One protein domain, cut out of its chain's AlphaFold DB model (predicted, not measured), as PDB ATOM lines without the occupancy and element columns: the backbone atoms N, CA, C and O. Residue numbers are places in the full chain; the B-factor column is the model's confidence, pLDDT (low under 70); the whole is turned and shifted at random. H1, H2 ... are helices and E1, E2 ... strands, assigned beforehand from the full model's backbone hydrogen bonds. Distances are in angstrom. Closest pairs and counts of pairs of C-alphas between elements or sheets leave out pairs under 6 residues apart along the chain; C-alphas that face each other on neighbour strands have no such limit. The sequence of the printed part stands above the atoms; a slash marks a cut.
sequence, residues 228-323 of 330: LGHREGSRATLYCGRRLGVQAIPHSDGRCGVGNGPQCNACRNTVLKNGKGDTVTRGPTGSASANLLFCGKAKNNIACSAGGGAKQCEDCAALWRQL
ATOM      1  N   LEU A 228      22.023  23.346 -36.653       88.31
ATOM      2  CA  LEU A 228      22.449  24.390 -35.730       88.31
ATOM      3  C   LEU A 228      22.681  23.822 -34.331       88.31
ATOM      4  O   LEU A 228      21.852  23.049 -33.846       88.31
ATOM      5  N   GLY A 229      23.777  24.235 -33.690       85.38
ATOM      6  CA  GLY A 229      24.112  23.861 -32.316       85.38
ATOM      7  C   GLY A 229      23.005  24.198 -31.315       85.38
ATOM      8  O   GLY A 229      22.155  25.053 -31.556       85.38
ATOM      9  N   HIS A 230      23.001  23.520 -30.170       80.44
ATOM     10  CA  HIS A 230      21.947  23.698 -29.161       80.44
ATOM     11  C   HIS A 230      22.394  24.526 -27.942       80.44
ATOM     12  O   HIS A 230      21.549  25.008 -27.188       80.44
ATOM     13  N   ARG A 231      23.707  24.729 -27.740       79.19
ATOM     14  CA  ARG A 231      24.252  25.544 -26.635       79.19
ATOM     15  C   ARG A 231      24.364  27.011 -27.020       79.19
ATOM     16  O   ARG A 231      24.662  27.307 -28.170       79.19
ATOM     17  N   GLU A 232      24.203  27.910 -26.053       71.88
ATOM     18  CA  GLU A 232      24.158  29.373 -26.220       71.88
ATOM     19  C   GLU A 232      25.229  29.960 -27.165       71.88
ATOM     20  O   GLU A 232      24.888  30.749 -28.038       71.88
ATOM     21  N   GLY A 233      26.483  29.496 -27.101       70.69
ATOM     22  CA  GLY A 233      27.576  29.944 -27.986       70.69
ATOM     23  C   GLY A 233      27.655  29.268 -29.365       70.69
ATOM     24  O   GLY A 233      28.480  29.634 -30.194       70.69
ATOM     25  N   SER A 234      26.805  28.276 -29.624       73.62
ATOM     26  CA  SER A 234      26.836  27.415 -30.817       73.62
ATOM     27  C   SER A 234      25.549  27.458 -31.643       73.62
ATOM     28  O   SER A 234      25.494  26.848 -32.709       73.62
ATOM     29  N   ARG A 235      24.523  28.184 -31.180       76.12
ATOM     30  CA  ARG A 235      23.171  28.203 -31.767       76.12
ATOM     31  C   ARG A 235      23.096  28.752 -33.176       76.12
ATOM     32  O   ARG A 235      22.200  28.360 -33.914       76.12
ATOM     33  N   ALA A 236      24.033  29.609 -33.569       75.62
ATOM     34  CA  ALA A 236      24.145  30.047 -34.953       75.62
ATOM     35  C   ALA A 236      25.076  29.180 -35.798       75.62
ATOM     36  O   ALA A 236      25.106  29.355 -37.008       75.62
ATOM     37  N   THR A 237      25.792  28.220 -35.217       83.81
ATOM     38  CA  THR A 237      26.828  27.444 -35.906       83.81
ATOM     39  C   THR A 237      26.305  26.090 -36.385       83.81
ATOM     40  O   THR A 237      25.633  25.386 -35.638       83.81
ATOM     41  N   LEU A 238      26.614  25.711 -37.633       88.06
ATOM     42  CA  LEU A 238      26.238  24.412 -38.210       88.06
ATOM     43  C   LEU A 238      27.220  23.305 -37.820       88.06
ATOM     44  O   LEU A 238      28.432  23.462 -37.970       88.06
ATOM     45  N   TYR A 239      26.691  22.149 -37.444       91.06
ATOM     46  CA  TYR A 239      27.463  20.953 -37.122       91.06
ATOM     47  C   TYR A 239      26.834  19.728 -37.777       91.06
ATOM     48  O   TYR A 239      25.613  19.590 -37.778       91.06
ATOM     49  N   CYS A 240      27.660  18.823 -38.303       92.38
ATOM     50  CA  CYS A 240      27.199  17.537 -38.843       92.38
ATOM     51  C   CYS A 240      27.230  16.397 -37.813       92.38
ATOM     52  O   CYS A 240      26.742  15.312 -38.098       92.38
ATOM     53  N   GLY A 241      27.846  16.594 -36.639       90.44
ATOM     54  CA  GLY A 241      27.929  15.576 -35.582       90.44
ATOM     55  C   GLY A 241      28.842  14.372 -35.873       90.44
ATOM     56  O   GLY A 241      29.083  13.573 -34.971       90.44
ATOM     57  N   ARG A 242      29.391  14.237 -37.092       92.31
ATOM     58  CA  ARG A 242      30.299  13.132 -37.461       92.31
ATOM     59  C   ARG A 242      31.561  13.109 -36.589       92.31
ATOM     60  O   ARG A 242      32.112  14.162 -36.256       92.31
ATOM     61  N   ARG A 243      32.048  11.899 -36.284       91.75
ATOM     62  CA  ARG A 243      33.392  11.655 -35.737       91.75
ATOM     63  C   ARG A 243      34.370  11.465 -36.899       91.75
ATOM     64  O   ARG A 243      34.273  10.481 -37.617       91.75
ATOM     65  N   LEU A 244      35.273  12.422 -37.082       90.44
ATOM     66  CA  LEU A 244      36.320  12.428 -38.113       90.44
ATOM     67  C   LEU A 244      37.718  12.149 -37.532       90.44
ATOM     68  O   LEU A 244      38.676  11.972 -38.277       90.44
ATOM     69  N   GLY A 245      37.835  12.110 -36.202       88.62
ATOM     70  CA  GLY A 245      39.095  11.883 -35.502       88.62
ATOM     71  C   GLY A 245      39.909  13.162 -35.293       88.62
ATOM     72  O   GLY A 245      39.676  14.203 -35.910       88.62
ATOM     73  N   VAL A 246      40.874  13.077 -34.379       87.88
ATOM     74  CA  VAL A 246      41.681  14.221 -33.920       87.88
ATOM     75  C   VAL A 246      42.614  14.785 -34.995       87.88
ATOM     76  O   VAL A 246      43.036  15.928 -34.893       87.88
ATOM     77  N   GLN A 247      42.904  14.010 -36.046       86.62
ATOM     78  CA  GLN A 247      43.680  14.468 -37.203       86.62
ATOM     79  C   GLN A 247      42.879  15.452 -38.067       86.62
ATOM     80  O   GLN A 247      43.393  16.485 -38.482       86.62
ATOM     81  N   ALA A 248      41.596  15.162 -38.304       84.12
ATOM     82  CA  ALA A 248      40.718  16.010 -39.109       84.12
ATOM     83  C   ALA A 248      40.188  17.227 -38.331       84.12
ATOM     84  O   ALA A 248      39.820  18.236 -38.934       84.12
ATOM     85  N   ILE A 249      40.126  17.133 -36.998       86.25
ATOM     86  CA  ILE A 249      39.719  18.229 -36.110       86.25
ATOM     87  C   ILE A 249      40.704  18.316 -34.928       86.25
ATOM     88  O   ILE A 249      40.412  17.799 -33.839       86.25
ATOM     89  N   PRO A 250      41.873  18.957 -35.127       81.25
ATOM     90  CA  PRO A 250      42.888  19.100 -34.089       81.25
ATOM     91  C   PRO A 250      42.342  19.780 -32.832       81.25
ATOM     92  O   PRO A 250      41.466  20.641 -32.908       81.25
ATOM     93  N   HIS A 251      42.885  19.407 -31.671       81.44
ATOM     94  CA  HIS A 251      42.504  19.959 -30.360       81.44
ATOM     95  C   HIS A 251      41.043  19.696 -29.940       81.44
ATOM     96  O   HIS A 251      40.471  20.459 -29.165       81.44
ATOM     97  N   SER A 252      40.435  18.612 -30.429       84.12
ATOM     98  CA  SER A 252      39.097  18.156 -30.025       84.12
ATOM     99  C   SER A 252      39.049  16.638 -29.841       84.12
ATOM    100  O   SER A 252      40.043  15.963 -30.086       84.12
ATOM    101  N   ASP A 253      37.890  16.080 -29.481       83.50
ATOM    102  CA  ASP A 253      37.640  14.628 -29.457       83.50
ATOM    103  C   ASP A 253      37.438  14.027 -30.868       83.50
ATOM    104  O   ASP A 253      36.991  12.887 -31.029       83.50
ATOM    105  N   GLY A 254      37.716  14.813 -31.911       86.25
ATOM    106  CA  GLY A 254      37.534  14.432 -33.302       86.25
ATOM    107  C   GLY A 254      36.080  14.458 -33.765       86.25
ATOM    108  O   GLY A 254      35.797  13.961 -34.856       86.25
ATOM    109  N   ARG A 255      35.140  14.996 -32.976       90.44
ATOM    110  CA  ARG A 255      33.735  15.161 -33.370       90.44
ATOM    111  C   ARG A 255      33.459  16.596 -33.820       90.44
ATOM    112  O   ARG A 255      33.875  17.554 -33.179       90.44
ATOM    113  N   CYS A 256      32.685  16.755 -34.895       90.25
ATOM    114  CA  CYS A 256      32.127  18.054 -35.279       90.25
ATOM    115  C   CYS A 256      31.051  18.461 -34.254       90.25
ATOM    116  O   CYS A 256      29.921  17.973 -34.305       90.25
ATOM    117  N   GLY A 257      31.442  19.281 -33.276       82.06
ATOM    118  CA  GLY A 257      30.807  19.301 -31.958       82.06
ATOM    119  C   GLY A 257      29.553  20.166 -31.829       82.06
ATOM    120  O   GLY A 257      29.625  21.383 -31.705       82.06
ATOM    121  N   VAL A 258      28.408  19.499 -31.711       66.50
ATOM    122  CA  VAL A 258      27.037  20.043 -31.621       66.50
ATOM    123  C   VAL A 258      26.735  20.911 -30.383       66.50
ATOM    124  O   VAL A 258      25.718  21.608 -30.351       66.50
ATOM    125  N   GLY A 259      27.625  20.907 -29.381       65.94
ATOM    126  CA  GLY A 259      27.480  21.627 -28.113       65.94
ATOM    127  C   GLY A 259      28.749  22.371 -27.691       65.94
ATOM    128  O   GLY A 259      29.323  22.036 -26.660       65.94
ATOM    129  N   ASN A 260      29.144  23.395 -28.459       67.75
ATOM    130  CA  ASN A 260      30.369  24.212 -28.303       67.75
ATOM    131  C   ASN A 260      31.699  23.515 -28.673       67.75
ATOM    132  O   ASN A 260      32.754  23.930 -28.198       67.75
ATOM    133  N   GLY A 261      31.681  22.483 -29.522       77.12
ATOM    134  CA  GLY A 261      32.917  21.903 -30.066       77.12
ATOM    135  C   GLY A 261      33.305  22.514 -31.420       77.12
ATOM    136  O   GLY A 261      32.499  23.210 -32.039       77.12
ATOM    137  N   PRO A 262      34.529  22.271 -31.914       87.62
ATOM    138  CA  PRO A 262      34.958  22.776 -33.214       87.62
ATOM    139  C   PRO A 262      34.165  22.164 -34.379       87.62
ATOM    140  O   PRO A 262      33.673  21.032 -34.329       87.62
ATOM    141  N   GLN A 263      34.039  22.934 -35.462       90.81
ATOM    142  CA  GLN A 263      33.454  22.459 -36.713       90.81
ATOM    143  C   GLN A 263      34.472  21.630 -37.506       90.81
ATOM    144  O   GLN A 263      35.665  21.930 -37.506       90.81
ATOM    145  N   CYS A 264      33.991  20.642 -38.263       92.56
ATOM    146  CA  CYS A 264      34.789  20.086 -39.351       92.56
ATOM    147  C   CYS A 264      34.932  21.100 -40.497       92.56
ATOM    148  O   CYS A 264      34.121  22.026 -40.620       92.56
ATOM    149  N   ASN A 265      35.919  20.888 -41.372       92.81
ATOM    150  CA  ASN A 265      36.179  21.767 -42.516       92.81
ATOM    151  C   ASN A 265      34.927  21.969 -43.393       92.81
ATOM    152  O   ASN A 265      34.582  23.099 -43.731       92.81
ATOM    153  N   ALA A 266      34.178  20.895 -43.662       93.38
ATOM    154  CA  ALA A 266      32.967  20.965 -44.475       93.38
ATOM    155  C   ALA A 266      31.873  21.860 -43.865       93.38
ATOM    156  O   ALA A 266      31.292  22.706 -44.544       93.38
ATOM    157  N   CYS A 267      31.604  21.723 -42.562       91.94
ATOM    158  CA  CYS A 267      30.613  22.551 -41.866       91.94
ATOM    159  C   CYS A 267      31.076  24.000 -41.668       91.94
ATOM    160  O   CYS A 267      30.243  24.910 -41.632       91.94
ATOM    161  N   ARG A 268      32.388  24.231 -41.530       90.94
ATOM    162  CA  ARG A 268      32.973  25.574 -41.421       90.94
ATOM    163  C   ARG A 268      32.828  26.364 -42.720       90.94
ATOM    164  O   ARG A 268      32.502  27.543 -42.671       90.94
ATOM    165  N   ASN A 269      33.005  25.699 -43.860       90.81
ATOM    166  CA  ASN A 269      32.963  26.327 -45.182       90.81
ATOM    167  C   ASN A 269      31.558  26.335 -45.812       90.81
ATOM    168  O   ASN A 269      31.399  26.682 -46.978       90.81
ATOM    169  N   THR A 270      30.522  25.948 -45.060       90.19
ATOM    170  CA  THR A 270      29.143  25.934 -45.564       90.19
ATOM    171  C   THR A 270      28.574  27.349 -45.630       90.19
ATOM    172  O   THR A 270      28.446  28.023 -44.605       90.19
ATOM    173  N   VAL A 271      28.165  27.770 -46.827       90.06
ATOM    174  CA  VAL A 271      27.515  29.061 -47.071       90.06
ATOM    175  C   VAL A 271      25.999  28.890 -47.027       90.06
ATOM    176  O   VAL A 271      25.433  28.114 -47.794       90.06
ATOM    177  N   LEU A 272      25.330  29.631 -46.144       88.81
ATOM    178  CA  LEU A 272      23.871  29.667 -46.076       88.81
ATOM    179  C   LEU A 272      23.321  30.776 -46.975       88.81
ATOM    180  O   LEU A 272      23.887  31.869 -47.034       88.81
ATOM    181  N   LYS A 273      22.188  30.506 -47.627       89.94
ATOM    182  CA  LYS A 273      21.444  31.484 -48.428       89.94
ATOM    183  C   LYS A 273      20.007  31.601 -47.935       89.94
ATOM    184  O   LYS A 273      19.402  30.596 -47.579       89.94
ATOM    185  N   ASN A 274      19.471  32.820 -47.898       88.56
ATOM    186  CA  ASN A 274      18.056  33.053 -47.582       88.56
ATOM    187  C   ASN A 274      17.149  32.762 -48.796       88.56
ATOM    188  O   ASN A 274      17.634  32.446 -49.881       88.56
ATOM    189  N   GLY A 275      15.830  32.926 -48.637       84.94
ATOM    190  CA  GLY A 275      14.848  32.707 -49.713       84.94
ATOM    191  C   GLY A 275      15.005  33.611 -50.948       84.94
ATOM    192  O   GLY A 275      14.388  33.352 -51.974       84.94
ATOM    193  N   LYS A 276      15.848  34.649 -50.880       86.75
ATOM    194  CA  LYS A 276      16.217  35.521 -52.009       86.75
ATOM    195  C   LYS A 276      17.564  35.152 -52.640       86.75
ATOM    196  O   LYS A 276      18.001  35.821 -53.569       86.75
ATOM    197  N   GLY A 277      18.234  34.116 -52.137       87.06
ATOM    198  CA  GLY A 277      19.560  33.703 -52.592       87.06
ATOM    199  C   GLY A 277      20.712  34.535 -52.020       87.06
ATOM    200  O   GLY A 277      21.855  34.325 -52.429       87.06
ATOM    201  N   ASP A 278      20.452  35.447 -51.076       90.62
ATOM    202  CA  ASP A 278      21.507  36.244 -50.449       90.62
ATOM    203  C   ASP A 278      22.331  35.372 -49.507       90.62
ATOM    204  O   ASP A 278      21.765  34.699 -48.640       90.62
ATOM    205  N   THR A 279      23.658  35.444 -49.618       90.69
ATOM    206  CA  THR A 279      24.564  34.863 -48.625       90.69
ATOM    207  C   THR A 279      24.311  35.499 -47.262       90.69
ATOM    208  O   THR A 279      24.332  36.723 -47.127       90.69
ATOM    209  N   VAL A 280      24.083  34.668 -46.248       89.31
ATOM    210  CA  VAL A 280      23.884  35.125 -44.874       89.31
ATOM    211  C   VAL A 280      25.083  34.783 -44.003       89.31
ATOM    212  O   VAL A 280      25.683  33.714 -44.107       89.31
ATOM    213  N   THR A 281      25.394  35.698 -43.097       87.06
ATOM    214  CA  THR A 281      26.438  35.569 -42.086       87.06
ATOM    215  C   THR A 281      25.789  35.483 -40.714       87.06
ATOM    216  O   THR A 281      24.701  36.008 -40.489       87.06
ATOM    217  N   ARG A 282      26.439  34.799 -39.782       84.06
ATOM    218  CA  ARG A 282      25.955  34.639 -38.407       84.06
ATOM    219  C   ARG A 282      26.351  35.853 -37.575       84.06
ATOM    220  O   ARG A 282      27.400  36.446 -37.827       84.06
ATOM    221  N   GLY A 283      25.532  36.215 -36.592       78.88
ATOM    222  CA  GLY A 283      25.921  37.227 -35.615       78.88
ATOM    223  C   GLY A 283      27.152  36.809 -34.792       78.88
ATOM    224  O   GLY A 283      27.425  35.610 -34.671       78.88
ATOM    225  N   PRO A 284      27.899  37.775 -34.225       74.12
ATOM    226  CA  PRO A 284      29.043  37.496 -33.365       74.12
ATOM    227  C   PRO A 284      28.667  36.601 -32.181       74.12
ATOM    228  O   PRO A 284      27.647  36.808 -31.526       74.12
ATOM    229  N   THR A 285      29.508  35.618 -31.869       70.56
ATOM    230  CA  THR A 285      29.353  34.802 -30.658       70.56
ATOM    231  C   THR A 285      29.510  35.671 -29.410       70.56
ATOM    232  O   THR A 285      30.475  36.425 -29.317       70.56
ATOM    233  N   GLY A 286      28.596  35.547 -28.445       69.38
ATOM    234  CA  GLY A 286      28.642  36.311 -27.190       69.38
ATOM    235  C   GLY A 286      28.024  37.715 -27.250       69.38
ATOM    236  O   GLY A 286      28.157  38.465 -26.290       69.38
ATOM    237  N   SER A 287      27.340  38.081 -28.341       75.62
ATOM    238  CA  SER A 287      26.530  39.305 -28.420       75.62
ATOM    239  C   SER A 287      25.027  39.002 -28.341       75.62
ATOM    240  O   SER A 287      24.584  37.876 -28.578       75.62
ATOM    241  N   ALA A 288      24.206  40.036 -28.121       75.38
ATOM    242  CA  ALA A 288      22.747  39.938 -28.245       75.38
ATOM    243  C   ALA A 288      22.283  39.494 -29.653       75.38
ATOM    244  O   ALA A 288      21.173  38.993 -29.819       75.38
ATOM    245  N   SER A 289      23.141  39.639 -30.670       79.31
ATOM    246  CA  SER A 289      22.893  39.227 -32.054       79.31
ATOM    247  C   SER A 289      23.399  37.815 -32.388       79.31
ATOM    248  O   SER A 289      23.224  37.375 -33.525       79.31
ATOM    249  N   ALA A 290      23.954  37.065 -31.426       75.69
ATOM    250  CA  ALA A 290      24.523  35.726 -31.634       75.69
ATOM    251  C   ALA A 290      23.530  34.685 -32.186       75.69
ATOM    252  O   ALA A 290      23.947  33.685 -32.761       75.69
ATOM    253  N   ASN A 291      22.222  34.911 -32.029       77.69
ATOM    254  CA  ASN A 291      21.147  34.033 -32.510       77.69
ATOM    255  C   ASN A 291      20.452  34.565 -33.777       77.69
ATOM    256  O   ASN A 291      19.301  34.220 -34.037       77.69
ATOM    257  N   LEU A 292      21.113  35.440 -34.536       84.88
ATOM    258  CA  LEU A 292      20.560  36.069 -35.733       84.88
ATOM    259  C   LEU A 292      21.449  35.809 -36.960       84.88
ATOM    260  O   LEU A 292      22.651  35.548 -36.854       84.88
ATOM    261  N   LEU A 293      20.834  35.894 -38.142       87.56
ATOM    262  CA  LEU A 293      21.484  35.795 -39.454       87.56
ATOM    263  C   LEU A 293      21.359  37.119 -40.200       87.56
ATOM    264  O   LEU A 293      20.282  37.707 -40.227       87.56
ATOM    265  N   PHE A 294      22.420  37.543 -40.872       89.88
ATOM    266  CA  PHE A 294      22.499  38.839 -41.530       89.88
ATOM    267  C   PHE A 294      22.980  38.691 -42.967       89.88
ATOM    268  O   PHE A 294      24.024  38.095 -43.207       89.88
ATOM    269  N   CYS A 295      22.250  39.254 -43.930       90.69
ATOM    270  CA  CYS A 295      22.696  39.295 -45.326       90.69
ATOM    271  C   CYS A 295      23.493  40.560 -45.680       90.69
ATOM    272  O   CYS A 295      23.938  40.693 -46.814       90.69
ATOM    273  N   GLY A 296      23.624  41.521 -44.756       88.25
ATOM    274  CA  GLY A 296      24.313  42.795 -44.995       88.25
ATOM    275  C   GLY A 296      23.550  43.777 -45.890       88.25
ATOM    276  O   GLY A 296      24.012  44.895 -46.091       88.25
ATOM    277  N   LYS A 297      22.382  43.395 -46.425       87.62
ATOM    278  CA  LYS A 297      21.573  44.243 -47.313       87.62
ATOM    279  C   LYS A 297      20.562  45.082 -46.533       87.62
ATOM    280  O   LYS A 297      20.008  44.629 -45.529       87.62
ATOM    281  N   ALA A 298      20.267  46.273 -47.043       83.50
ATOM    282  CA  ALA A 298      19.117  47.057 -46.608       83.50
ATOM    283  C   ALA A 298      17.847  46.561 -47.321       83.50
ATOM    284  O   ALA A 298      17.827  46.460 -48.547       83.50
ATOM    285  N   LYS A 299      16.795  46.229 -46.565       75.44
ATOM    286  CA  LYS A 299      15.470  45.847 -47.090       75.44
ATOM    287  C   LYS A 299      14.396  46.599 -46.308       75.44
ATOM    288  O   LYS A 299      14.446  46.586 -45.085       75.44
ATOM    289  N   ASN A 300      13.448  47.248 -46.988       71.44
ATOM    290  CA  ASN A 300      12.341  47.999 -46.368       71.44
ATOM    291  C   ASN A 300      12.797  48.953 -45.244       71.44
ATOM    292  O   ASN A 300      12.288  48.893 -44.128       71.44
ATOM    293  N   ASN A 301      13.802  49.797 -45.513       75.19
ATOM    294  CA  ASN A 301      14.397  50.718 -44.529       75.19
ATOM    295  C   ASN A 301      15.058  50.052 -43.298       75.19
ATOM    296  O   ASN A 301      15.390  50.722 -42.321       75.19
ATOM    297  N   ILE A 302      15.302  48.739 -43.344       77.81
ATOM    298  CA  ILE A 302      16.013  47.983 -42.309       77.81
ATOM    299  C   ILE A 302      17.360  47.511 -42.859       77.81
ATOM    300  O   ILE A 302      17.416  46.701 -43.785       77.81
ATOM    301  N   ALA A 303      18.460  47.967 -42.256       86.31
ATOM    302  CA  ALA A 303      19.798  47.451 -42.529       86.31
ATOM    303  C   ALA A 303      20.007  46.105 -41.815       86.31
ATOM    304  O   ALA A 303      20.120  46.057 -40.590       86.31
ATOM    305  N   CYS A 304      20.066  45.006 -42.577       87.81
ATOM    306  CA  CYS A 304      20.254  43.659 -42.043       87.81
ATOM    307  C   CYS A 304      21.716  43.437 -41.614       87.81
ATOM    308  O   CYS A 304      22.513  42.898 -42.383       87.81
ATOM    309  N   SER A 305      22.084  43.878 -40.405       86.25
ATOM    310  CA  SER A 305      23.471  43.880 -39.909       86.25
ATOM    311  C   SER A 305      23.583  43.639 -38.396       86.25
ATOM    312  O   SER A 305      22.633  43.861 -37.647       86.25
ATOM    313  N   ALA A 306      24.757  43.186 -37.945       78.38
ATOM    314  CA  ALA A 306      24.988  42.686 -36.585       78.38
ATOM    315  C   ALA A 306      25.464  43.734 -35.547       78.38
ATOM    316  O   ALA A 306      25.846  43.335 -34.445       78.38
ATOM    317  N   GLY A 307      25.477  45.033 -35.884       74.31
ATOM    318  CA  GLY A 307      26.009  46.122 -35.044       74.31
ATOM    319  C   GLY A 307      25.139  46.516 -33.835       74.31
ATOM    320  O   GLY A 307      24.152  45.856 -33.516       74.31
ATOM    321  N   GLY A 308      25.502  47.610 -33.150       57.53
ATOM    322  CA  GLY A 308      24.736  48.165 -32.022       57.53
ATOM    323  C   GLY A 308      23.353  48.638 -32.477       57.53
ATOM    324  O   GLY A 308      23.239  49.672 -33.124       57.53
ATOM    325  N   GLY A 309      22.317  47.845 -32.195       68.69
ATOM    326  CA  GLY A 309      20.973  48.007 -32.767       68.69
ATOM    327  C   GLY A 309      20.619  46.977 -33.844       68.69
ATOM    328  O   GLY A 309      19.778  47.267 -34.689       68.69
ATOM    329  N   ALA A 310      21.270  45.808 -33.837       73.06
ATOM    330  CA  ALA A 310      21.107  44.736 -34.815       73.06
ATOM    331  C   ALA A 310      19.642  44.497 -35.216       73.06
ATOM    332  O   ALA A 310      18.811  44.088 -34.406       73.06
ATOM    333  N   LYS A 311      19.346  44.712 -36.500       83.12
ATOM    334  CA  LYS A 311      18.053  44.389 -37.106       83.12
ATOM    335  C   LYS A 311      18.262  43.322 -38.166       83.12
ATOM    336  O   LYS A 311      19.223  43.368 -38.928       83.12
ATOM    337  N   GLN A 312      17.358  42.355 -38.205       88.38
ATOM    338  CA  GLN A 312      17.357  41.266 -39.173       88.38
ATOM    339  C   GLN A 312      16.209  41.487 -40.166       88.38
ATOM    340  O   GLN A 312      15.103  41.829 -39.755       88.38
ATOM    341  N   CYS A 313      16.453  41.296 -41.465       89.69
ATOM    342  CA  CYS A 313      15.373  41.323 -42.454       89.69
ATOM    343  C   CYS A 313      14.526  40.043 -42.390       89.69
ATOM    344  O   CYS A 313      15.011  38.980 -41.991       89.69
ATOM    345  N   GLU A 314      13.272  40.133 -42.828       89.19
ATOM    346  CA  GLU A 314      12.303  39.038 -42.729       89.19
ATOM    347  C   GLU A 314      12.782  37.746 -43.407       89.19
ATOM    348  O   GLU A 314      12.667  36.674 -42.819       89.19
ATOM    349  N   ASP A 315      13.442  37.839 -44.568       89.25
ATOM    350  CA  ASP A 315      13.997  36.676 -45.275       89.25
ATOM    351  C   ASP A 315      15.042  35.912 -44.438       89.25
ATOM    352  O   ASP A 315      15.101  34.681 -44.459       89.25
ATOM    353  N   CYS A 316      15.894  36.632 -43.698       89.25
ATOM    354  CA  CYS A 316      16.910  36.009 -42.847       89.25
ATOM    355  C   CYS A 316      16.289  35.436 -41.565       89.25
ATOM    356  O   CYS A 316      16.733  34.391 -41.084       89.25
ATOM    357  N   ALA A 317      15.250  36.087 -41.034       89.19
ATOM    358  CA  ALA A 317      14.487  35.586 -39.894       89.19
ATOM    359  C   ALA A 317      13.699  34.316 -40.259       89.19
ATOM    360  O   ALA A 317      13.674  33.356 -39.488       89.19
ATOM    361  N   ALA A 318      13.100  34.278 -41.451       89.38
ATOM    362  CA  ALA A 318      12.408  33.111 -41.984       89.38
ATOM    363  C   ALA A 318      13.363  31.922 -42.141       89.38
ATOM    364  O   ALA A 318      13.070  30.842 -41.623       89.38
ATOM    365  N   LEU A 319      14.541  32.139 -42.742       89.12
ATOM    366  CA  LEU A 319      15.586  31.116 -42.827       89.12
ATOM    367  C   LEU A 319      15.955  30.586 -41.434       89.12
ATOM    368  O   LEU A 319      15.953  29.380 -41.217       89.12
ATOM    369  N   TRP A 320      16.207  31.469 -40.463       88.25
ATOM    370  CA  TRP A 320      16.567  31.063 -39.100       88.25
ATOM    371  C   TRP A 320      15.534  30.143 -38.432       88.25
ATOM    372  O   TRP A 320      15.903  29.220 -37.703       88.25
ATOM    373  N   ARG A 321      14.237  30.371 -38.677       88.38
ATOM    374  CA  ARG A 321      13.157  29.518 -38.151       88.38
ATOM    375  C   ARG A 321      13.123  28.139 -38.810       88.38
ATOM    376  O   ARG A 321      12.754  27.178 -38.144       88.38
ATOM    377  N   GLN A 322      13.510  28.051 -40.079       88.88
ATOM    378  CA  GLN A 322      13.495  26.815 -40.866       88.88
ATOM    379  C   GLN A 322      14.761  25.968 -40.681       88.88
ATOM    380  O   GLN A 322      14.741  24.780 -40.997       88.88
ATOM    381  N   LEU A 323      15.857  26.541 -40.167       88.44
ATOM    382  CA  LEU A 323      17.104  25.806 -39.968       88.44
ATOM    383  C   LEU A 323      16.942  24.664 -38.943       88.44
ATOM    384  O   LEU A 323      16.396  24.879 -37.854       88.44
TER     385      LEU A 323
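Overview. This is residues 228 to 323 of the 330 residues of the protein "RING-type domain-containing protein" of Chromera velia CCMP2878 (UniProt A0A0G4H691). There is little regular structure here: two loop-built lobes make an elongated body, residues 228 to 268 with short H1 in one, E1 and H2 among the loops of the other. The 96 printed residues hold H1, E1, H2 in that order, with 17 residues in these elements, class mixed. It is only just compact, close to loose, with a radius of gyration of the C-alphas of 14.5 A and spans of 47 by 25 by 18 A.

Along the chain. Start at C-alpha 228; residues 228 to 264 have no named element. Find C-alpha 265 at (36.179, 21.767, -42.516), where H1, residues 265 to 268, begins. E1, residues 279 to 282, covers 10.3 A. H2, residues 314 to 322, runs 12.4 A to C-alpha 322 at (13.495, 26.815, -40.866).

Arrangement. H1 is apart from E1 and H2. E1 pairs with no named strand, but its residues 281 to 282 pair antiparallel with residues 293 to 294. The closest C-alphas of E1 and H2, Val 280 and Cys 316, are 7.3 A apart. In H2 every O i to N i+4 pair is within hydrogen-bond range; H1 is too short for one.

Size, cuts and confidence. The farthest C-alphas, Gln 247 and Asn 301, are 47.2 A apart. The printed part has no cut; the link from E1 to H2 is long. Look for pLDDT under 70 at residues 258 to 260, 286 and 308 to 309.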